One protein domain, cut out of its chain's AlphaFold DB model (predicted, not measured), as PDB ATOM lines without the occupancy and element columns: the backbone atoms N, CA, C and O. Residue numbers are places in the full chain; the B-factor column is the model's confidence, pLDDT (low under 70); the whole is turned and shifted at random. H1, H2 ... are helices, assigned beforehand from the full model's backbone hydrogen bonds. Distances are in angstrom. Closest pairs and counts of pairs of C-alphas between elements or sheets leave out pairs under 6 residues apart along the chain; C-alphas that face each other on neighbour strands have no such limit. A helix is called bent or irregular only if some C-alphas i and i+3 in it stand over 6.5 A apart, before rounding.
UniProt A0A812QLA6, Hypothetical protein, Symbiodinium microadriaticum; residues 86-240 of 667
ATOM      1  N   SER A  86     177.957 198.535 131.253       95.12
ATOM      2  CA  SER A  86     179.070 197.732 130.727       95.12
ATOM      3  C   SER A  86     179.865 198.456 129.630       95.12
ATOM      4  O   SER A  86     180.920 197.975 129.209       95.12
ATOM      5  N   ASN A  87     179.401 199.626 129.180       95.00
ATOM      6  CA  ASN A  87     180.071 200.444 128.175       95.00
ATOM      7  C   ASN A  87     181.192 201.282 128.822       95.00
ATOM      8  O   ASN A  87     180.947 202.241 129.555       95.00
ATOM      9  N   ILE A  88     182.443 200.899 128.552       95.88
ATOM     10  CA  ILE A  88     183.644 201.543 129.105       95.88
ATOM     11  C   ILE A  88     183.715 203.008 128.667       95.88
ATOM     12  O   ILE A  88     184.006 203.884 129.478       95.88
ATOM     13  N   GLU A  89     183.435 203.267 127.394       95.88
ATOM     14  CA  GLU A  89     183.547 204.576 126.770       95.88
ATOM     15  C   GLU A  89     182.513 205.563 127.351       95.88
ATOM     16  O   GLU A  89     182.846 206.716 127.638       95.88
ATOM     17  N   GLU A  90     181.285 205.112 127.627       95.12
ATOM     18  CA  GLU A  90     180.259 205.925 128.301       95.12
ATOM     19  C   GLU A  90     180.643 206.287 129.741       95.12
ATOM     20  O   GLU A  90     180.493 207.442 130.154       95.12
ATOM     21  N   ILE A  91     181.171 205.321 130.502       96.94
ATOM     22  CA  ILE A  91     181.620 205.554 131.880       96.94
ATOM     23  C   ILE A  91     182.791 206.546 131.902       96.94
ATOM     24  O   ILE A  91     182.827 207.450 132.738       96.94
ATOM     25  N   GLU A  92     183.737 206.419 130.971       97.12
ATOM     26  CA  GLU A  92     184.863 207.349 130.831       97.12
ATOM     27  C   GLU A  92     184.398 208.774 130.525       97.12
ATOM     28  O   GLU A  92     184.836 209.717 131.187       97.12
ATOM     29  N   MET A  93     183.478 208.933 129.570       96.12
ATOM     30  CA  MET A  93     182.879 210.226 129.229       96.12
ATOM     31  C   MET A  93     182.141 210.845 130.423       96.12
ATOM     32  O   MET A  93     182.274 212.043 130.691       96.12
ATOM     33  N   LEU A  94     181.398 210.035 131.184       96.44
ATOM     34  CA  LEU A  94     180.721 210.492 132.394       96.44
ATOM     35  C   LEU A  94     181.727 210.969 133.450       96.44
ATOM     36  O   LEU A  94     181.594 212.084 133.957       96.44
ATOM     37  N   LEU A  95     182.763 210.184 133.746       96.62
ATOM     38  CA  LEU A  95     183.798 210.562 134.712       96.62
ATOM     39  C   LEU A  95     184.559 211.829 134.292       96.62
ATOM     40  O   LEU A  95     184.850 212.671 135.142       96.62
ATOM     41  N   GLN A  96     184.825 212.015 132.996       95.62
ATOM     42  CA  GLN A  96     185.402 213.259 132.476       95.62
ATOM     43  C   GLN A  96     184.478 214.458 132.722       95.62
ATOM     44  O   GLN A  96     184.950 215.505 133.163       95.62
ATOM     45  N   SER A  97     183.166 214.304 132.512       93.12
ATOM     46  CA  SER A  97     182.201 215.380 132.781       93.12
ATOM     47  C   SER A  97     182.119 215.749 134.271       93.12
ATOM     48  O   SER A  97     182.018 216.924 134.617       93.12
ATOM     49  N   VAL A  98     182.256 214.765 135.166       93.56
ATOM     50  CA  VAL A  98     182.255 214.962 136.628       93.56
ATOM     51  C   VAL A  98     183.554 215.607 137.123       93.56
ATOM     52  O   VAL A  98     183.542 216.407 138.069       93.56
ATOM     53  N   ALA A  99     184.682 215.299 136.474       90.69
ATOM     54  CA  ALA A  99     185.994 215.834 136.830       90.69
ATOM     55  C   ALA A  99     186.061 217.370 136.753       90.69
ATOM     56  O   ALA A  99     186.823 217.977 137.504       90.69
ATOM     57  N   VAL A 100     185.236 218.001 135.908       86.19
ATOM     58  CA  VAL A 100     185.257 219.453 135.648       86.19
ATOM     59  C   VAL A 100     184.639 220.298 136.780       86.19
ATOM     60  O   VAL A 100     184.721 221.522 136.746       86.19
ATOM     61  N   GLY A 101     184.102 219.703 137.851       78.94
ATOM     62  CA  GLY A 101     183.657 220.520 138.993       78.94
ATOM     63  C   GLY A 101     183.047 219.800 140.189       78.94
ATOM     64  O   GLY A 101     182.763 220.446 141.195       78.94
ATOM     65  N   ILE A 102     182.836 218.485 140.109       87.06
ATOM     66  CA  ILE A 102     182.039 217.749 141.104       87.06
ATOM     67  C   ILE A 102     182.862 216.657 141.802       87.06
ATOM     68  O   ILE A 102     182.484 216.185 142.869       87.06
ATOM     69  N   ARG A 103     184.052 216.324 141.284       84.94
ATOM     70  CA  ARG A 103     184.919 215.265 141.835       84.94
ATOM     71  C   ARG A 103     185.250 215.422 143.324       84.94
ATOM     72  O   ARG A 103     185.324 214.427 144.034       84.94
ATOM     73  N   ASN A 104     185.426 216.655 143.797       84.88
ATOM     74  CA  ASN A 104     185.769 216.937 145.196       84.88
ATOM     75  C   ASN A 104     184.538 217.105 146.098       84.88
ATOM     76  O   ASN A 104     184.678 217.500 147.254       84.88
ATOM     77  N   HIS A 105     183.334 216.863 145.579       86.94
ATOM     78  CA  HIS A 105     182.122 217.056 146.352       86.94
ATOM     79  C   HIS A 105     181.881 215.876 147.307       86.94
ATOM     80  O   HIS A 105     181.872 214.733 146.840       86.94
ATOM     81  N   PRO A 106     181.651 216.108 148.615       88.25
ATOM     82  CA  PRO A 106     181.455 215.033 149.590       88.25
ATOM     83  C   PRO A 106     180.292 214.102 149.222       88.25
ATOM     84  O   PRO A 106     180.459 212.890 149.290       88.25
ATOM     85  N   ASP A 107     179.167 214.643 148.737       89.00
ATOM     86  CA  ASP A 107     177.990 213.830 148.381       89.00
ATOM     87  C   ASP A 107     178.252 212.870 147.204       89.00
ATOM     88  O   ASP A 107     177.575 211.855 147.069       89.00
ATOM     89  N   PHE A 108     179.238 213.172 146.348       93.50
ATOM     90  CA  PHE A 108     179.529 212.389 145.143       93.50
ATOM     91  C   PHE A 108     180.823 211.581 145.246       93.50
ATOM     92  O   PHE A 108     181.024 210.684 144.432       93.50
ATOM     93  N   CYS A 109     181.702 211.851 146.217       93.19
ATOM     94  CA  CYS A 109     183.049 211.274 146.233       93.19
ATOM     95  C   CYS A 109     183.033 209.738 146.287       93.19
ATOM     96  O   CYS A 109     183.762 209.090 145.537       93.19
ATOM     97  N   LEU A 110     182.152 209.156 147.107       94.62
ATOM     98  CA  LEU A 110     182.005 207.706 147.237       94.62
ATOM     99  C   LEU A 110     181.436 207.084 145.959       94.62
ATOM    100  O   LEU A 110     181.908 206.040 145.516       94.62
ATOM    101  N   LEU A 111     180.452 207.747 145.345       95.88
ATOM    102  CA  LEU A 111     179.823 207.267 144.119       95.88
ATOM    103  C   LEU A 111     180.798 207.331 142.935       95.88
ATOM    104  O   LEU A 111     180.923 206.367 142.188       95.88
ATOM    105  N   VAL A 112     181.550 208.425 142.805       96.25
ATOM    106  CA  VAL A 112     182.601 208.576 141.791       96.25
ATOM    107  C   VAL A 112     183.697 207.532 141.983       96.25
ATOM    108  O   VAL A 112     184.084 206.892 141.009       96.25
ATOM    109  N   ALA A 113     184.152 207.293 143.217       96.25
ATOM    110  CA  ALA A 113     185.139 206.253 143.508       96.25
ATOM    111  C   ALA A 113     184.631 204.848 143.135       96.25
ATOM    112  O   ALA A 113     185.376 204.052 142.562       96.25
ATOM    113  N   ALA A 114     183.355 204.550 143.400       97.00
ATOM    114  CA  ALA A 114     182.737 203.287 143.004       97.00
ATOM    115  C   ALA A 114     182.676 203.129 141.472       97.00
ATOM    116  O   ALA A 114     183.008 202.063 140.950       97.00
ATOM    117  N   VAL A 115     182.328 204.193 140.739       97.50
ATOM    118  CA  VAL A 115     182.316 204.200 139.265       97.50
ATOM    119  C   VAL A 115     183.735 204.066 138.690       97.50
ATOM    120  O   VAL A 115     183.949 203.293 137.757       97.50
ATOM    121  N   GLU A 116     184.735 204.739 139.265       97.31
ATOM    122  CA  GLU A 116     186.149 204.579 138.886       97.31
ATOM    123  C   GLU A 116     186.630 203.131 139.107       97.31
ATOM    124  O   GLU A 116     187.263 202.535 138.228       97.31
ATOM    125  N   GLN A 117     186.282 202.524 140.247       97.75
ATOM    126  CA  GLN A 117     186.604 201.127 140.545       97.75
ATOM    127  C   GLN A 117     185.918 200.168 139.562       97.75
ATOM    128  O   GLN A 117     186.536 199.212 139.082       97.75
ATOM    129  N   ARG A 118     184.646 200.421 139.235       96.88
ATOM    130  CA  ARG A 118     183.881 199.658 138.242       96.88
ATOM    131  C   ARG A 118     184.547 199.715 136.869       96.88
ATOM    132  O   ARG A 118     184.794 198.664 136.274       96.88
ATOM    133  N   LEU A 119     184.916 200.909 136.413       97.44
ATOM    134  CA  LEU A 119     185.643 201.121 135.162       97.44
ATOM    135  C   LEU A 119     186.965 200.340 135.136       97.44
ATOM    136  O   LEU A 119     187.297 199.696 134.138       97.44
ATOM    137  N   GLN A 120     187.718 200.352 136.237       98.06
ATOM    138  CA  GLN A 120     188.969 199.601 136.339       98.06
ATOM    139  C   GLN A 120     188.745 198.085 136.220       98.06
ATOM    140  O   GLN A 120     189.501 197.417 135.506       98.06
ATOM    141  N   LYS A 121     187.699 197.545 136.863       97.50
ATOM    142  CA  LYS A 121     187.311 196.129 136.743       97.50
ATOM    143  C   LYS A 121     186.957 195.769 135.299       97.50
ATOM    144  O   LYS A 121     187.515 194.810 134.772       97.50
ATOM    145  N   LEU A 122     186.129 196.576 134.631       97.31
ATOM    146  CA  LEU A 122     185.756 196.368 133.224       97.31
ATOM    147  C   LEU A 122     186.979 196.393 132.295       97.31
ATOM    148  O   LEU A 122     187.165 195.493 131.478       97.31
ATOM    149  N   ARG A 123     187.883 197.367 132.459       97.44
ATOM    150  CA  ARG A 123     189.139 197.436 131.689       97.44
ATOM    151  C   ARG A 123     190.068 196.250 131.957       97.44
ATOM    152  O   ARG A 123     190.822 195.852 131.068       97.44
ATOM    153  N   SER A 124     190.082 195.715 133.178       97.56
ATOM    154  CA  SER A 124     190.843 194.503 133.508       97.56
ATOM    155  C   SER A 124     190.261 193.284 132.806       97.56
ATOM    156  O   SER A 124     190.989 192.606 132.085       97.56
ATOM    157  N   LEU A 125     188.946 193.087 132.920       97.62
ATOM    158  CA  LEU A 125     188.233 191.997 132.266       97.62
ATOM    159  C   LEU A 125     188.407 192.041 130.743       97.62
ATOM    160  O   LEU A 125     188.711 191.026 130.132       97.62
ATOM    161  N   ARG A 126     188.295 193.217 130.111       97.12
ATOM    162  CA  ARG A 126     188.487 193.347 128.655       97.12
ATOM    163  C   ARG A 126     189.887 192.908 128.226       97.12
ATOM    164  O   ARG A 126     190.041 192.226 127.217       97.12
ATOM    165  N   ARG A 127     190.925 193.266 128.993       97.44
ATOM    166  CA  ARG A 127     192.307 192.818 128.735       97.44
ATOM    167  C   ARG A 127     192.472 191.316 128.955       97.44
ATOM    168  O   ARG A 127     193.167 190.669 128.172       97.44
ATOM    169  N   GLU A 128     191.840 190.772 129.986       97.25
ATOM    170  CA  GLU A 128     191.848 189.341 130.282       97.25
ATOM    171  C   GLU A 128     191.158 188.542 129.177       97.25
ATOM    172  O   GLU A 128     191.786 187.658 128.606       97.25
ATOM    173  N   LEU A 129     189.956 188.931 128.752       96.31
ATOM    174  CA  LEU A 129     189.248 188.307 127.633       96.31
ATOM    175  C   LEU A 129     190.065 188.350 126.339       96.31
ATOM    176  O   LEU A 129     190.160 187.337 125.657       96.31
ATOM    177  N   ARG A 130     190.747 189.461 126.020       95.81
ATOM    178  CA  ARG A 130     191.656 189.520 124.854       95.81
ATOM    179  C   ARG A 130     192.798 188.513 124.937       95.81
ATOM    180  O   ARG A 130     193.194 187.951 123.917       95.81
ATOM    181  N   ARG A 131     193.363 188.324 126.132       95.31
ATOM    182  CA  ARG A 131     194.437 187.352 126.369       95.31
ATOM    183  C   ARG A 131     193.894 185.928 126.280       95.31
ATOM    184  O   ARG A 131     194.480 185.089 125.604       95.31
ATOM    185  N   VAL A 132     192.782 185.668 126.954       94.25
ATOM    186  CA  VAL A 132     192.210 184.338 127.135       94.25
ATOM    187  C   VAL A 132     191.524 183.842 125.862       94.25
ATOM    188  O   VAL A 132     191.640 182.661 125.557       94.25
ATOM    189  N   ALA A 133     190.960 184.728 125.036       91.38
ATOM    190  CA  ALA A 133     190.457 184.410 123.697       91.38
ATOM    191  C   ALA A 133     191.512 183.755 122.783       91.38
ATOM    192  O   ALA A 133     191.155 183.040 121.852       91.38
ATOM    193  N   ARG A 134     192.806 183.966 123.060       90.75
ATOM    194  CA  ARG A 134     193.933 183.342 122.341       90.75
ATOM    195  C   ARG A 134     194.502 182.114 123.058       90.75
ATOM    196  O   ARG A 134     195.388 181.443 122.540       90.75
ATOM    197  N   SER A 135     194.034 181.828 124.269       90.12
ATOM    198  CA  SER A 135     194.489 180.684 125.058       90.12
ATOM    199  C   SER A 135     193.711 179.412 124.695       90.12
ATOM    200  O   SER A 135     192.625 179.464 124.113       90.12
ATOM    201  N   SER A 136     194.266 178.243 125.026       90.06
ATOM    202  CA  SER A 136     193.531 176.965 124.995       90.06
ATOM    203  C   SER A 136     193.102 176.501 126.383       90.06
ATOM    204  O   SER A 136     192.692 175.351 126.535       90.06
ATOM    205  N   ASP A 137     193.280 177.338 127.402       92.25
ATOM    206  CA  ASP A 137     192.945 176.976 128.769       92.25
ATOM    207  C   ASP A 137     191.444 177.184 128.979       92.25
ATOM    208  O   ASP A 137     190.954 178.303 129.129       92.25
ATOM    209  N   VAL A 138     190.715 176.069 128.949       92.25
ATOM    210  CA  VAL A 138     189.259 176.023 129.111       92.25
ATOM    211  C   VAL A 138     188.822 176.590 130.459       92.25
ATOM    212  O   VAL A 138     187.793 177.261 130.526       92.25
ATOM    213  N   ILE A 139     189.602 176.360 131.521       93.25
ATOM    214  CA  ILE A 139     189.261 176.806 132.875       93.25
ATOM    215  C   ILE A 139     189.383 178.327 132.953       93.25
ATOM    216  O   ILE A 139     188.467 178.988 133.443       93.25
ATOM    217  N   LEU A 140     190.464 178.896 132.407       93.56
ATOM    218  CA  LEU A 140     190.632 180.351 132.339       93.56
ATOM    219  C   LEU A 140     189.564 181.014 131.460       93.56
ATOM    220  O   LEU A 140     189.039 182.066 131.833       93.56
ATOM    221  N   LEU A 141     189.206 180.400 130.326       95.06
ATOM    222  CA  LEU A 141     188.133 180.885 129.448       95.06
ATOM    223  C   LEU A 141     186.782 180.917 130.156       95.06
ATOM    224  O   LEU A 141     186.117 181.951 130.165       95.06
ATOM    225  N   ALA A 142     186.392 179.797 130.767       95.50
ATOM    226  CA  ALA A 142     185.135 179.692 131.491       95.50
ATOM    227  C   ALA A 142     185.098 180.645 132.695       95.50
ATOM    228  O   ALA A 142     184.081 181.296 132.924       95.50
ATOM    229  N   GLY A 143     186.214 180.781 133.421       96.62
ATOM    230  CA  GLY A 143     186.350 181.726 134.528       96.62
ATOM    231  C   GLY A 143     186.184 183.180 134.083       96.62
ATOM    232  O   GLY A 143     185.383 183.907 134.662       96.62
ATOM    233  N   SER A 144     186.864 183.585 133.008       97.06
ATOM    234  CA  SER A 144     186.769 184.950 132.466       97.06
ATOM    235  C   SER A 144     185.362 185.272 131.958       97.06
ATOM    236  O   SER A 144     184.860 186.373 132.173       97.06
ATOM    237  N   LEU A 145     184.706 184.309 131.301       96.25
ATOM    238  CA  LEU A 145     183.326 184.459 130.838       96.25
ATOM    239  C   LEU A 145     182.334 184.539 132.007       96.25
ATOM    240  O   LEU A 145     181.432 185.365 131.959       96.25
ATOM    241  N   ARG A 146     182.538 183.771 133.086       96.88
ATOM    242  CA  ARG A 146     181.733 183.905 134.310       96.88
ATOM    243  C   ARG A 146     181.878 185.298 134.926       96.88
ATOM    244  O   ARG A 146     180.876 185.894 135.293       96.88
ATOM    245  N   VAL A 147     183.094 185.845 135.001       96.44
ATOM    246  CA  VAL A 147     183.290 187.225 135.486       96.44
ATOM    247  C   VAL A 147     182.594 188.229 134.559       96.44
ATOM    248  O   VAL A 147     182.031 189.210 135.032       96.44
ATOM    249  N   ALA A 148     182.578 187.994 133.244       95.94
ATOM    250  CA  ALA A 148     181.815 188.829 132.314       95.94
ATOM    251  C   ALA A 148     180.300 188.778 132.570       95.94
ATOM    252  O   ALA A 148     179.643 189.816 132.473       95.94
ATOM    253  N   ASP A 149     179.767 187.615 132.953       94.69
ATOM    254  CA  ASP A 149     178.367 187.456 133.368       94.69
ATOM    255  C   ASP A 149     178.078 188.195 134.683       94.69
ATOM    256  O   ASP A 149     177.110 188.945 134.761       94.69
ATOM    257  N   GLU A 150     178.945 188.050 135.693       95.19
ATOM    258  CA  GLU A 150     178.834 188.746 136.991       95.19
ATOM    259  C   GLU A 150     178.880 190.272 136.848       95.19
ATOM    260  O   GLU A 150     178.296 191.007 137.639       95.19
ATOM    261  N   LEU A 151     179.599 190.757 135.837       94.56
ATOM    262  CA  LEU A 151     179.693 192.170 135.499       94.56
ATOM    263  C   LEU A 151     178.604 192.615 134.509       94.56
ATOM    264  O   LEU A 151     178.725 193.722 133.984       94.56
ATOM    265  N   GLU A 152     177.591 191.787 134.240       94.00
ATOM    266  CA  GLU A 152     176.458 192.057 133.337       94.00
ATOM    267  C   GLU A 152     176.876 192.460 131.911       94.00
ATOM    268  O   GLU A 152     176.101 193.029 131.144       94.00
ATOM    269  N   VAL A 153     178.105 192.127 131.501       92.31
ATOM    270  CA  VAL A 153     178.616 192.445 130.158       92.31
ATOM    271  C   VAL A 153     177.888 191.615 129.096       92.31
ATOM    272  O   VAL A 153     177.741 192.059 127.960       92.31
ATOM    273  N   ARG A 154     177.396 190.427 129.473       85.00
ATOM    274  CA  ARG A 154     176.657 189.506 128.598       85.00
ATOM    275  C   ARG A 154     175.154 189.805 128.493       85.00
ATOM    276  O   ARG A 154     174.439 189.107 127.775       85.00
ATOM    277  N   GLY A 155     174.639 190.788 129.232       80.56
ATOM    278  CA  GLY A 155     173.210 191.098 129.233       80.56
ATOM    279  C   GLY A 155     172.714 191.496 127.838       80.56
ATOM    280  O   GLY A 155     173.340 192.310 127.165       80.56
ATOM    281  N   HIS A 156     171.549 190.979 127.426       66.62
ATOM    282  CA  HIS A 156     170.900 191.293 126.136       66.62
ATOM    283  C   HIS A 156     170.560 192.788 125.966       66.62
ATOM    284  O   HIS A 156     170.160 193.214 124.888       66.62
ATOM    285  N   GLN A 157     170.702 193.581 127.030       68.75
ATOM    286  CA  GLN A 157     170.464 195.022 127.039       68.75
ATOM    287  C   GLN A 157     171.717 195.850 126.724       68.75
ATOM    288  O   GLN A 157     171.614 197.065 126.570       68.75
ATOM    289  N   ALA A 158     172.900 195.235 126.611       70.38
ATOM    290  CA  ALA A 158     174.080 195.964 126.173       70.38
ATOM    291  C   ALA A 158     173.895 196.371 124.702       70.38
ATOM    292  O   ALA A 158     173.917 195.527 123.808       70.38
ATOM    293  N   ALA A 159     173.745 197.675 124.447       75.25
ATOM    294  CA  ALA A 159     173.569 198.229 123.100       75.25
ATOM    295  C   ALA A 159     174.681 197.804 122.120       75.25
ATOM    296  O   ALA A 159     174.480 197.805 120.907       75.25
ATOM    297  N   THR A 160     175.852 197.422 122.643       82.31
ATOM    298  CA  THR A 160     176.945 196.833 121.868       82.31
ATOM    299  C   THR A 160     177.593 195.681 122.645       82.31
ATOM    300  O   THR A 160     178.283 195.930 123.638       82.31
ATOM    301  N   PRO A 161     177.396 194.415 122.233       86.88
ATOM    302  CA  PRO A 161     178.103 193.304 122.851       86.88
ATOM    303  C   PRO A 161     179.610 193.443 122.607       86.88
ATOM    304  O   PRO A 161     180.071 193.890 121.551       86.88
ATOM    305  N   TRP A 162     180.406 193.076 123.609       94.25
ATOM    306  CA  TRP A 162     181.857 193.084 123.469       94.25
ATOM    307  C   TRP A 162     182.287 191.953 122.536       94.25
ATOM    308  O   TRP A 162     182.136 190.776 122.868       94.25
ATOM    309  N   LYS A 163     182.920 192.299 121.411       94.19
ATOM    310  CA  LYS A 163     183.479 191.321 120.459       94.19
ATOM    311  C   LYS A 163     184.404 190.313 121.142       94.19
ATOM    312  O   LYS A 163     184.468 189.153 120.755       94.19
ATOM    313  N   GLU A 164     185.133 190.744 122.168       94.81
ATOM    314  CA  GLU A 164     186.029 189.873 122.925       94.81
ATOM    315  C   GLU A 164     185.298 188.770 123.707       94.81
ATOM    316  O   GLU A 164     185.840 187.672 123.841       94.81
ATOM    317  N   VAL A 165     184.076 189.033 124.188       95.56
ATOM    318  CA  VAL A 165     183.226 188.030 124.851       95.56
ATOM    319  C   VAL A 165     182.748 187.005 123.827       95.56
ATOM    320  O   VAL A 165     182.930 185.811 124.041       95.56
ATOM    321  N   GLU A 166     182.236 187.457 122.679       94.12
ATOM    322  CA  GLU A 166     181.775 186.572 121.599       94.12
ATOM    323  C   GLU A 166     182.890 185.634 121.116       94.12
ATOM    324  O   GLU A 166     182.700 184.420 121.027       94.12
ATOM    325  N   VAL A 167     184.089 186.173 120.866       93.19
ATOM    326  CA  VAL A 167     185.245 185.371 120.435       93.19
ATOM    327  C   VAL A 167     185.628 184.341 121.500       93.19
ATOM    328  O   VAL A 167     185.865 183.178 121.167       93.19
ATOM    329  N   ALA A 168     185.664 184.737 122.777       94.19
ATOM    330  CA  ALA A 168     185.941 183.809 123.867       94.19
ATOM    331  C   ALA A 168     184.862 182.713 123.956       94.19
ATOM    332  O   ALA A 168     185.187 181.537 124.079       94.19
ATOM    333  N   GLU A 169     183.580 183.032 123.809       94.06
ATOM    334  CA  GLU A 169     182.518 182.021 123.821       94.06
ATOM    335  C   GLU A 169     182.619 181.008 122.692       94.06
ATOM    336  O   GLU A 169     182.509 179.802 122.929       94.06
ATOM    337  N   VAL A 170     182.816 181.486 121.460       92.62
ATOM    338  CA  VAL A 170     182.994 180.600 120.308       92.62
ATOM    339  C   VAL A 170     184.197 179.698 120.556       92.62
ATOM    340  O   VAL A 170     184.114 178.485 120.359       92.62
ATOM    341  N   ARG A 171     185.292 180.256 121.081       90.81
ATOM    342  CA  ARG A 171     186.489 179.486 121.409       90.81
ATOM    343  C   ARG A 171     186.237 178.433 122.488       90.81
ATOM    344  O   ARG A 171     186.690 177.302 122.321       90.81
ATOM    345  N   LEU A 172     185.493 178.758 123.547       93.31
ATOM    346  CA  LEU A 172     185.121 177.801 124.595       93.31
ATOM    347  C   LEU A 172     184.297 176.647 124.023       93.31
ATOM    348  O   LEU A 172     184.590 175.485 124.299       93.31
ATOM    349  N   LYS A 173     183.301 176.959 123.184       91.75
ATOM    350  CA  LYS A 173     182.448 175.961 122.523       91.75
ATOM    351  C   LYS A 173     183.271 175.027 121.634       91.75
ATOM    352  O   LYS A 173     183.105 173.811 121.710       91.75
ATOM    353  N   VAL A 174     184.200 175.575 120.845       89.12
ATOM    354  CA  VAL A 174     185.113 174.789 119.998       89.12
ATOM    355  C   VAL A 174     186.018 173.890 120.843       89.12
ATOM    356  O   VAL A 174     186.161 172.708 120.538       89.12
ATOM    357  N   LEU A 175     186.599 174.414 121.925       88.00
ATOM    358  CA  LEU A 175     187.447 173.641 122.835       88.00
ATOM    359  C   LEU A 175     186.681 172.499 123.513       88.00
ATOM    360  O   LEU A 175     187.170 171.372 123.526       88.00
ATOM    361  N   HIS A 176     185.475 172.754 124.021       89.44
ATOM    362  CA  HIS A 176     184.618 171.710 124.589       89.44
ATOM    363  C   HIS A 176     184.255 170.639 123.555       89.44
ATOM    364  O   HIS A 176     184.350 169.452 123.859       89.44
ATOM    365  N   ALA A 177     183.908 171.033 122.326       87.00
ATOM    366  CA  ALA A 177     183.616 170.086 121.252       87.00
ATOM    367  C   ALA A 177     184.837 169.218 120.903       87.00
ATOM    368  O   ALA A 177     184.700 168.011 120.717       87.00
ATOM    369  N   LEU A 178     186.038 169.809 120.861       85.94
ATOM    370  CA  LEU A 178     187.289 169.079 120.642       85.94
ATOM    371  C   LEU A 178     187.594 168.106 121.786       85.94
ATOM    372  O   LEU A 178     187.948 166.963 121.515       85.94
ATOM    373  N   ILE A 179     187.424 168.523 123.044       85.62
ATOM    374  CA  ILE A 179     187.631 167.658 124.215       85.62
ATOM    375  C   ILE A 179     186.638 166.493 124.206       85.62
ATOM    376  O   ILE A 179     187.053 165.349 124.382       85.62
ATOM    377  N   ALA A 180     185.352 166.752 123.954       83.44
ATOM    378  CA  ALA A 180     184.330 165.710 123.868       83.44
ATOM    379  C   ALA A 180     184.685 164.679 122.785       83.44
ATOM    380  O   ALA A 180     184.750 163.480 123.053       83.44
ATOM    381  N   LYS A 181     185.036 165.161 121.590       83.56
ATOM    382  CA  LYS A 181     185.487 164.336 120.468       83.56
ATOM    383  C   LYS A 181     186.748 163.529 120.805       83.56
ATOM    384  O   LYS A 181     186.780 162.324 120.579       83.56
ATOM    385  N   MET A 182     187.768 164.143 121.405       80.25
ATOM    386  CA  MET A 182     188.982 163.440 121.840       80.25
ATOM    387  C   MET A 182     188.707 162.387 122.919       80.25
ATOM    388  O   MET A 182     189.360 161.348 122.931       80.25
ATOM    389  N   THR A 183     187.744 162.631 123.807       80.06
ATOM    390  CA  THR A 183     187.361 161.684 124.867       80.06
ATOM    391  C   THR A 183     186.757 160.410 124.280       80.06
ATOM    392  O   THR A 183     187.102 159.317 124.729       80.06
ATOM    393  N   VAL A 184     185.932 160.545 123.231       79.44
ATOM    394  CA  VAL A 184     185.442 159.405 122.441       79.44
ATOM    395  C   VAL A 184     186.635 158.670 121.834       79.44
ATOM    396  O   VAL A 184     186.852 157.508 122.143       79.44
ATOM    397  N   VAL A 185     187.490 159.368 121.081       75.94
ATOM    398  CA  VAL A 185     188.657 158.790 120.385       75.94
ATOM    399  C   VAL A 185     189.623 158.036 121.298       75.94
ATOM    400  O   VAL A 185     190.180 157.009 120.909       75.94
ATOM    401  N   LEU A 186     189.849 158.535 122.510       75.25
ATOM    402  CA  LEU A 186     190.733 157.891 123.478       75.25
ATOM    403  C   LEU A 186     190.127 156.611 124.079       75.25
ATOM    404  O   LEU A 186     190.791 155.959 124.885       75.25
ATOM    405  N   GLY A 187     188.910 156.228 123.673       68.56
ATOM    406  CA  GLY A 187     188.217 155.029 124.137       68.56
ATOM    407  C   GLY A 187     187.805 155.125 125.604       68.56
ATOM    408  O   GLY A 187     187.576 154.106 126.247       68.56
ATOM    409  N   ILE A 188     187.750 156.344 126.154       63.50
ATOM    410  CA  ILE A 188     187.288 156.578 127.528       63.50
ATOM    411  C   ILE A 188     185.767 156.364 127.594       63.50
ATOM    412  O   ILE A 188     185.242 155.985 128.637       63.50
ATOM    413  N   VAL A 189     185.066 156.547 126.467       55.62
ATOM    414  CA  VAL A 189     183.621 156.337 126.334       55.62
ATOM    415  C   VAL A 189     183.337 155.545 125.046       55.62
ATOM    416  O   VAL A 189     183.071 156.131 124.004       55.62
ATOM    417  N   GLY A 190     183.403 154.210 125.116       59.97
ATOM    418  CA  GLY A 190     182.893 153.297 124.075       59.97
ATOM    419  C   GLY A 190     183.818 152.983 122.885       59.97
ATOM    420  O   GLY A 190     184.926 153.508 122.768       59.97
ATOM    421  N   GLU A 191     183.358 152.067 122.020       62.41
ATOM    422  CA  GLU A 191     183.989 151.759 120.726       62.41
ATOM    423  C   GLU A 191     183.875 152.972 119.791       62.41
ATOM    424  O   GLU A 191     182.810 153.573 119.654       62.41
ATOM    425  N   VAL A 192     184.990 153.361 119.175       58.62
ATOM    426  CA  VAL A 192     185.091 154.586 118.374       58.62
ATOM    427  C   VAL A 192     184.843 154.265 116.911       58.62
ATOM    428  O   VAL A 192     185.632 153.550 116.297       58.62
ATOM    429  N   ASP A 193     183.787 154.845 116.349       68.31
ATOM    430  CA  ASP A 193     183.528 154.811 114.912       68.31
ATOM    431  C   ASP A 193     184.543 155.703 114.156       68.31
ATOM    432  O   ASP A 193     184.801 156.854 114.534       68.31
ATOM    433  N   GLU A 194     185.135 155.176 113.080       61.59
ATOM    434  CA  GLU A 194     186.157 155.841 112.253       61.59
ATOM    435  C   GLU A 194     185.628 157.154 111.640       61.59
ATOM    436  O   GLU A 194     186.380 158.118 111.454       61.59
ATOM    437  N   ALA A 195     184.312 157.239 111.411       69.56
ATOM    438  CA  ALA A 195     183.643 158.442 110.922       69.56
ATOM    439  C   ALA A 195     183.735 159.617 111.914       69.56
ATOM    440  O   ALA A 195     184.087 160.737 111.523       69.56
ATOM    441  N   VAL A 196     183.499 159.357 113.205       63.62
ATOM    442  CA  VAL A 196     183.581 160.372 114.267       63.62
ATOM    443  C   VAL A 196     185.006 160.912 114.349       63.62
ATOM    444  O   VAL A 196     185.201 162.125 114.428       63.62
ATOM    445  N   TYR A 197     186.005 160.028 114.235       61.34
ATOM    446  CA  TYR A 197     187.429 160.369 114.257       61.34
ATOM    447  C   TYR A 197     187.840 161.326 113.121       61.34
ATOM    448  O   TYR A 197     188.492 162.352 113.360       61.34
ATOM    449  N   LEU A 198     187.431 161.031 111.882       62.62
ATOM    450  CA  LEU A 198     187.717 161.877 110.717       62.62
ATOM    451  C   LEU A 198     187.050 163.256 110.820       62.62
ATOM    452  O   LEU A 198     187.629 164.262 110.400       62.62
ATOM    453  N   GLU A 199     185.875 163.332 111.443       67.12
ATOM    454  CA  GLU A 199     185.187 164.595 111.688       67.12
ATOM    455  C   GLU A 199     185.914 165.467 112.729       67.12
ATOM    456  O   GLU A 199     185.990 166.694 112.567       67.12
ATOM    457  N   VAL A 200     186.500 164.851 113.770       61.72
ATOM    458  CA  VAL A 200     187.375 165.546 114.736       61.72
ATOM    459  C   VAL A 200     188.565 166.164 114.023       61.72
ATOM    460  O   VAL A 200     188.836 167.348 114.204       61.72
ATOM    461  N   LEU A 201     189.245 165.385 113.179       59.06
ATOM    462  CA  LEU A 201     190.409 165.824 112.405       59.06
ATOM    463  C   LEU A 201     190.072 166.950 111.422       59.06
ATOM    464  O   LEU A 201     190.873 167.873 111.247       59.06
ATOM    465  N   GLY A 202     188.886 166.908 110.811       65.69
ATOM    466  CA  GLY A 202     188.389 167.966 109.935       65.69
ATOM    467  C   GLY A 202     188.137 169.284 110.675       65.69
ATOM    468  O   GLY A 202     188.555 170.340 110.203       65.69
ATOM    469  N   HIS A 203     187.511 169.230 111.857       61.34
ATOM    470  CA  HIS A 203     187.257 170.416 112.687       61.34
ATOM    471  C   HIS A 203     188.549 170.990 113.273       61.34
ATOM    472  O   HIS A 203     188.788 172.192 113.193       61.34
ATOM    473  N   ALA A 204     189.416 170.117 113.782       54.81
ATOM    474  CA  ALA A 204     190.764 170.441 114.225       54.81
ATOM    475  C   ALA A 204     191.564 171.194 113.151       54.81
ATOM    476  O   ALA A 204     192.181 172.209 113.449       54.81
ATOM    477  N   SER A 205     191.534 170.726 111.901       53.91
ATOM    478  CA  SER A 205     192.329 171.325 110.821       53.91
ATOM    479  C   SER A 205     191.814 172.704 110.395       53.91
ATOM    480  O   SER A 205     192.619 173.574 110.095       53.91
ATOM    481  N   ARG A 206     190.494 172.938 110.427       58.75
ATOM    482  CA  ARG A 206     189.899 174.245 110.080       58.75
ATOM    483  C   ARG A 206     190.120 175.318 111.146       58.75
ATOM    484  O   ARG A 206     190.179 176.492 110.820       58.75
ATOM    485  N   VAL A 207     190.248 174.921 112.412       54.47
ATOM    486  CA  VAL A 207     190.493 175.844 113.535       54.47
ATOM    487  C   VAL A 207     191.971 176.269 113.617       54.47
ATOM    488  O   VAL A 207     192.289 177.262 114.261       54.47
ATOM    489  N   VAL A 208     192.881 175.534 112.970       52.09
ATOM    490  CA  VAL A 208     194.340 175.722 113.080       52.09
ATOM    491  C   VAL A 208     194.911 176.728 112.069       52.09
ATOM    492  O   VAL A 208     196.011 177.221 112.295       52.09
ATOM    493  N   GLU A 209     194.206 177.060 110.983       50.94
ATOM    494  CA  GLU A 209     194.793 177.875 109.903       50.94
ATOM    495  C   GLU A 209     194.862 179.389 110.197       50.94
ATOM    496  O   GLU A 209     195.750 180.043 109.655       50.94
ATOM    497  N   ASP A 210     194.050 179.926 111.118       53.75
ATOM    498  CA  ASP A 210     193.991 181.375 111.420       53.75
ATOM    499  C   ASP A 210     194.464 181.769 112.841       53.75
ATOM    500  O   ASP A 210     194.402 182.939 113.228       53.75
ATOM    501  N   ASP A 211     194.953 180.817 113.643       46.91
ATOM    502  CA  ASP A 211     195.278 181.035 115.061       46.91
ATOM    503  C   ASP A 211     196.800 181.234 115.263       46.91
ATOM    504  O   ASP A 211     197.585 180.333 114.942       46.91
ATOM    505  N   PRO A 212     197.285 182.383 115.786       45.75
ATOM    506  CA  PRO A 212     198.709 182.562 116.060       45.75
ATOM    507  C   PRO A 212     199.187 181.576 117.151       45.75
ATOM    508  O   PRO A 212     198.477 181.331 118.127       45.75
ATOM    509  N   PRO A 213     200.395 180.996 117.023       45.53
ATOM    510  CA  PRO A 213     200.805 179.856 117.845       45.53
ATOM    511  C   PRO A 213     201.226 180.234 119.283       45.53
ATOM    512  O   PRO A 213     201.847 181.289 119.452       45.53
ATOM    513  N   PRO A 214     201.079 179.324 120.287       59.19
ATOM    514  CA  PRO A 214     200.289 178.064 120.332       59.19
ATOM    515  C   PRO A 214     199.289 178.023 121.537       59.19
ATOM    516  O   PRO A 214     199.459 178.859 122.426       59.19
ATOM    517  N   PRO A 215     198.268 177.105 121.640       58.28
ATOM    518  CA  PRO A 215     198.502 175.739 122.180       58.28
ATOM    519  C   PRO A 215     197.692 174.532 121.614       58.28
ATOM    520  O   PRO A 215     198.178 173.406 121.748       58.28
ATOM    521  N   ILE A 216     196.535 174.672 120.944       57.34
ATOM    522  CA  ILE A 216     195.738 173.490 120.506       57.34
ATOM    523  C   ILE A 216     196.492 172.643 119.471       57.34
ATOM    524  O   ILE A 216     196.485 171.416 119.544       57.34
ATOM    525  N   GLY A 217     197.190 173.286 118.531       61.75
ATOM    526  CA  GLY A 217     197.903 172.587 117.460       61.75
ATOM    527  C   GLY A 217     198.949 171.594 117.971       61.75
ATOM    528  O   GLY A 217     199.150 170.559 117.350       61.75
ATOM    529  N   SER A 218     199.570 171.857 119.125       61.62
ATOM    530  CA  SER A 218     200.547 170.941 119.730       61.62
ATOM    531  C   SER A 218     199.895 169.702 120.348       61.62
ATOM    532  O   SER A 218     200.390 168.596 120.151       61.62
ATOM    533  N   VAL A 219     198.743 169.870 121.008       62.44
ATOM    534  CA  VAL A 219     197.948 168.765 121.561       62.44
ATOM    535  C   VAL A 219     197.347 167.937 120.430       62.44
ATOM    536  O   VAL A 219     197.504 166.723 120.415       62.44
ATOM    537  N   LEU A 220     196.748 168.577 119.426       64.31
ATOM    538  CA  LEU A 220     196.229 167.886 118.243       64.31
ATOM    539  C   LEU A 220     197.333 167.183 117.454       64.31
ATOM    540  O   LEU A 220     197.118 166.085 116.948       64.31
ATOM    541  N   LYS A 221     198.527 167.780 117.363       68.88
ATOM    542  CA  LYS A 221     199.697 167.142 116.756       68.88
ATOM    543  C   LYS A 221     200.137 165.922 117.560       68.88
ATOM    544  O   LYS A 221     200.343 164.880 116.956       68.88
ATOM    545  N   ALA A 222     200.209 166.016 118.886       65.50
ATOM    546  CA  ALA A 222     200.542 164.880 119.743       65.50
ATOM    547  C   ALA A 222     199.495 163.757 119.636       65.50
ATOM    548  O   ALA A 222     199.857 162.593 119.520       65.50
ATOM    549  N   VAL A 223     198.204 164.096 119.581       65.19
ATOM    550  CA  VAL A 223     197.106 163.136 119.364       65.19
ATOM    551  C   VAL A 223     197.220 162.481 117.989       65.19
ATOM    552  O   VAL A 223     197.092 161.266 117.871       65.19
ATOM    553  N   ARG A 224     197.527 163.265 116.949       67.69
ATOM    554  CA  ARG A 224     197.767 162.763 115.590       67.69
ATOM    555  C   ARG A 224     198.966 161.819 115.536       67.69
ATOM    556  O   ARG A 224     198.881 160.775 114.898       67.69
ATOM    557  N   GLU A 225     200.064 162.175 116.193       73.38
ATOM    558  CA  GLU A 225     201.274 161.353 116.281       73.38
ATOM    559  C   GLU A 225     201.009 160.064 117.068       73.38
ATOM    560  O   GLU A 225     201.403 158.987 116.627       73.38
ATOM    561  N   GLN A 226     200.275 160.137 118.181       66.06
ATOM    562  CA  GLN A 226     199.902 158.966 118.972       66.06
ATOM    563  C   GLN A 226     198.959 158.037 118.195       66.06
ATOM    564  O   GLN A 226     199.121 156.820 118.239       66.06
ATOM    565  N   PHE A 227     198.021 158.590 117.423       65.50
ATOM    566  CA  PHE A 227     197.190 157.815 116.506       65.50
ATOM    567  C   PHE A 227     198.027 157.140 115.417       65.50
ATOM    568  O   PHE A 227     197.898 155.939 115.195       65.50
ATOM    569  N   GLN A 228     198.933 157.878 114.772       71.00
ATOM    570  CA  GLN A 228     199.852 157.306 113.786       71.00
ATOM    571  C   GLN A 228     200.736 156.211 114.390       71.00
ATOM    572  O   GLN A 228     201.037 155.243 113.709       71.00
ATOM    573  N   GLN A 229     201.123 156.303 115.658       75.25
ATOM    574  CA  GLN A 229     201.857 155.220 116.317       75.25
ATOM    575  C   GLN A 229     200.974 154.000 116.591       75.25
ATOM    576  O   GLN A 229     201.429 152.872 116.415       75.25
ATOM    577  N   ARG A 230     199.726 154.218 117.022       67.56
ATOM    578  CA  ARG A 230     198.819 153.145 117.453       67.56
ATOM    579  C   ARG A 230     198.186 152.391 116.286       67.56
ATOM    580  O   ARG A 230     198.013 151.186 116.381       67.56
ATOM    581  N   PHE A 231     197.877 153.092 115.199       68.31
ATOM    582  CA  PHE A 231     197.225 152.529 114.016       68.31
ATOM    583  C   PHE A 231     198.155 152.469 112.801       68.31
ATOM    584  O   PHE A 231     197.953 151.658 111.904       68.31
ATOM    585  N   GLY A 232     199.208 153.287 112.747       64.25
ATOM    586  CA  GLY A 232     200.106 153.352 111.588       64.25
ATOM    587  C   GLY A 232     201.022 152.143 111.399       64.25
ATOM    588  O   GLY A 232     201.665 152.064 110.357       64.25
ATOM    589  N   GLN A 233     201.079 151.197 112.344       57.41
ATOM    590  CA  GLN A 233     201.722 149.899 112.089       57.41
ATOM    591  C   GLN A 233     200.815 148.928 111.314       57.41
ATOM    592  O   GLN A 233     201.342 148.082 110.596       57.41
ATOM    593  N   ASP A 234     199.491 149.119 111.365       55.84
ATOM    594  CA  ASP A 234     198.505 148.277 110.667       55.84
ATOM    595  C   ASP A 234     197.852 148.976 109.457       55.84
ATOM    596  O   ASP A 234     197.207 148.318 108.636       55.84
ATOM    597  N   TYR A 235     198.060 150.289 109.274       48.69
ATOM    598  CA  TYR A 235     197.711 150.998 108.036       48.69
ATOM    599  C   TYR A 235     198.630 150.541 106.896       48.69
ATOM    600  O   TYR A 235     199.630 151.171 106.545       48.69
ATOM    601  N   SER A 236     198.268 149.411 106.297       52.75
ATOM    602  CA  SER A 236     198.861 148.921 105.063       52.75
ATOM    603  C   SER A 236     198.803 150.015 103.981       52.75
ATOM    604  O   SER A 236     197.760 150.662 103.824       52.75
ATOM    605  N   PRO A 237     199.863 150.203 103.169       59.62
ATOM    606  CA  PRO A 237     199.880 151.166 102.060       59.62
ATOM    607  C   PRO A 237     198.714 150.997 101.069       59.62
ATOM    608  O   PRO A 237     198.406 151.927 100.327       59.62
ATOM    609  N   THR A 238     198.025 149.853 101.081       57.34
ATOM    610  CA  THR A 238     196.798 149.609 100.313       57.34
ATOM    611  C   THR A 238     195.642 150.535 100.695       57.34
ATOM    612  O   THR A 238     194.996 151.063  99.800       57.34
ATOM    613  N   VAL A 239     195.409 150.802 101.985       56.19
ATOM    614  CA  VAL A 239     194.283 151.651 102.432       56.19
ATOM    615  C   VAL A 239     194.558 153.126 102.125       56.19
ATOM    616  O   VAL A 239     193.673 153.865 101.700       56.19
ATOM    617  N   ALA A 240     195.819 153.556 102.243       56.94
ATOM    618  CA  ALA A 240     196.242 154.892 101.821       56.94
ATOM    619  C   ALA A 240     196.113 155.087 100.297       56.94
ATOM    620  O   ALA A 240     195.715 156.163  99.846       56.94
TER     621      ALA A 240
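Overview. This is residues 86 to 240 of the 667 residues of the protein "Hypothetical protein" of Symbiodinium microadriaticum (UniProt A0A812QLA6). This is a long, thin rod of helices: H2, the longest, runs along one half and H4 along the other, and where the end of H2 meets the start of H4, H3 packs on both. H1 packs on residues 112 to 123 of H2; toward the other end H5 folds back on the last part of H4 and H6 folds back loosely on H5, with residues 228 to 240 sticking out. The 155 printed residues hold seven named helices, H1 to H7 in order, and no named strand: all helix. The whole is extended, with a radius of gyration of the C-alphas of 23.2 A and spans of 82 by 28 by 22 A.

Along the chain. H2, residues 106 to 132, is 39.5 A long, from (181.455, 215.033, 149.590) to (192.210, 184.338, 127.135); it is irregular, with C-alphas 107 and 110 7.4 A apart. H1 is residues 88 to 99, H3 138 to 150, H4 163 to 185 and 32.9 A long, H5 194 to 208, H6 216 to 231 and H7 237 to 240.

Arrangement. H2, H3 and H4 form an up-and-down bundle, each running against the one before. The closest C-alphas are Val 132 and Leu 141 for H2 and H3, at 5.8 A, and Val 138 and Leu 172 for H3 and H4, at 6.4 A. H1 touches H2 at a shallow tilt of 27 degrees, opposite ways, closest at C-alphas 88 and 119, 6.4 A. H4 touches H5 with residues 178 to 185 alone, closest at C-alphas 181 and 200, 6.2 A. H5 and H6 only just touch, with 3 pairs of C-alphas within 8 A, closest at 208 and 217, 6.5 A. H7 touches no helix. Every O i to N i+4 pair is within hydrogen-bond range in H1, H3, H4, H5 and H6, and 21 of 23 in H2; H7 is too short for one.

Size, cuts and confidence. The farthest C-alphas, Pro 106 and Thr 238, are 83.3 A apart. The printed part has no cut; the link from H3 to H4 is long, 12 residues. Mean pLDDT of the printed part is 80.7, with 53 residues under 70, among them 187 to 224.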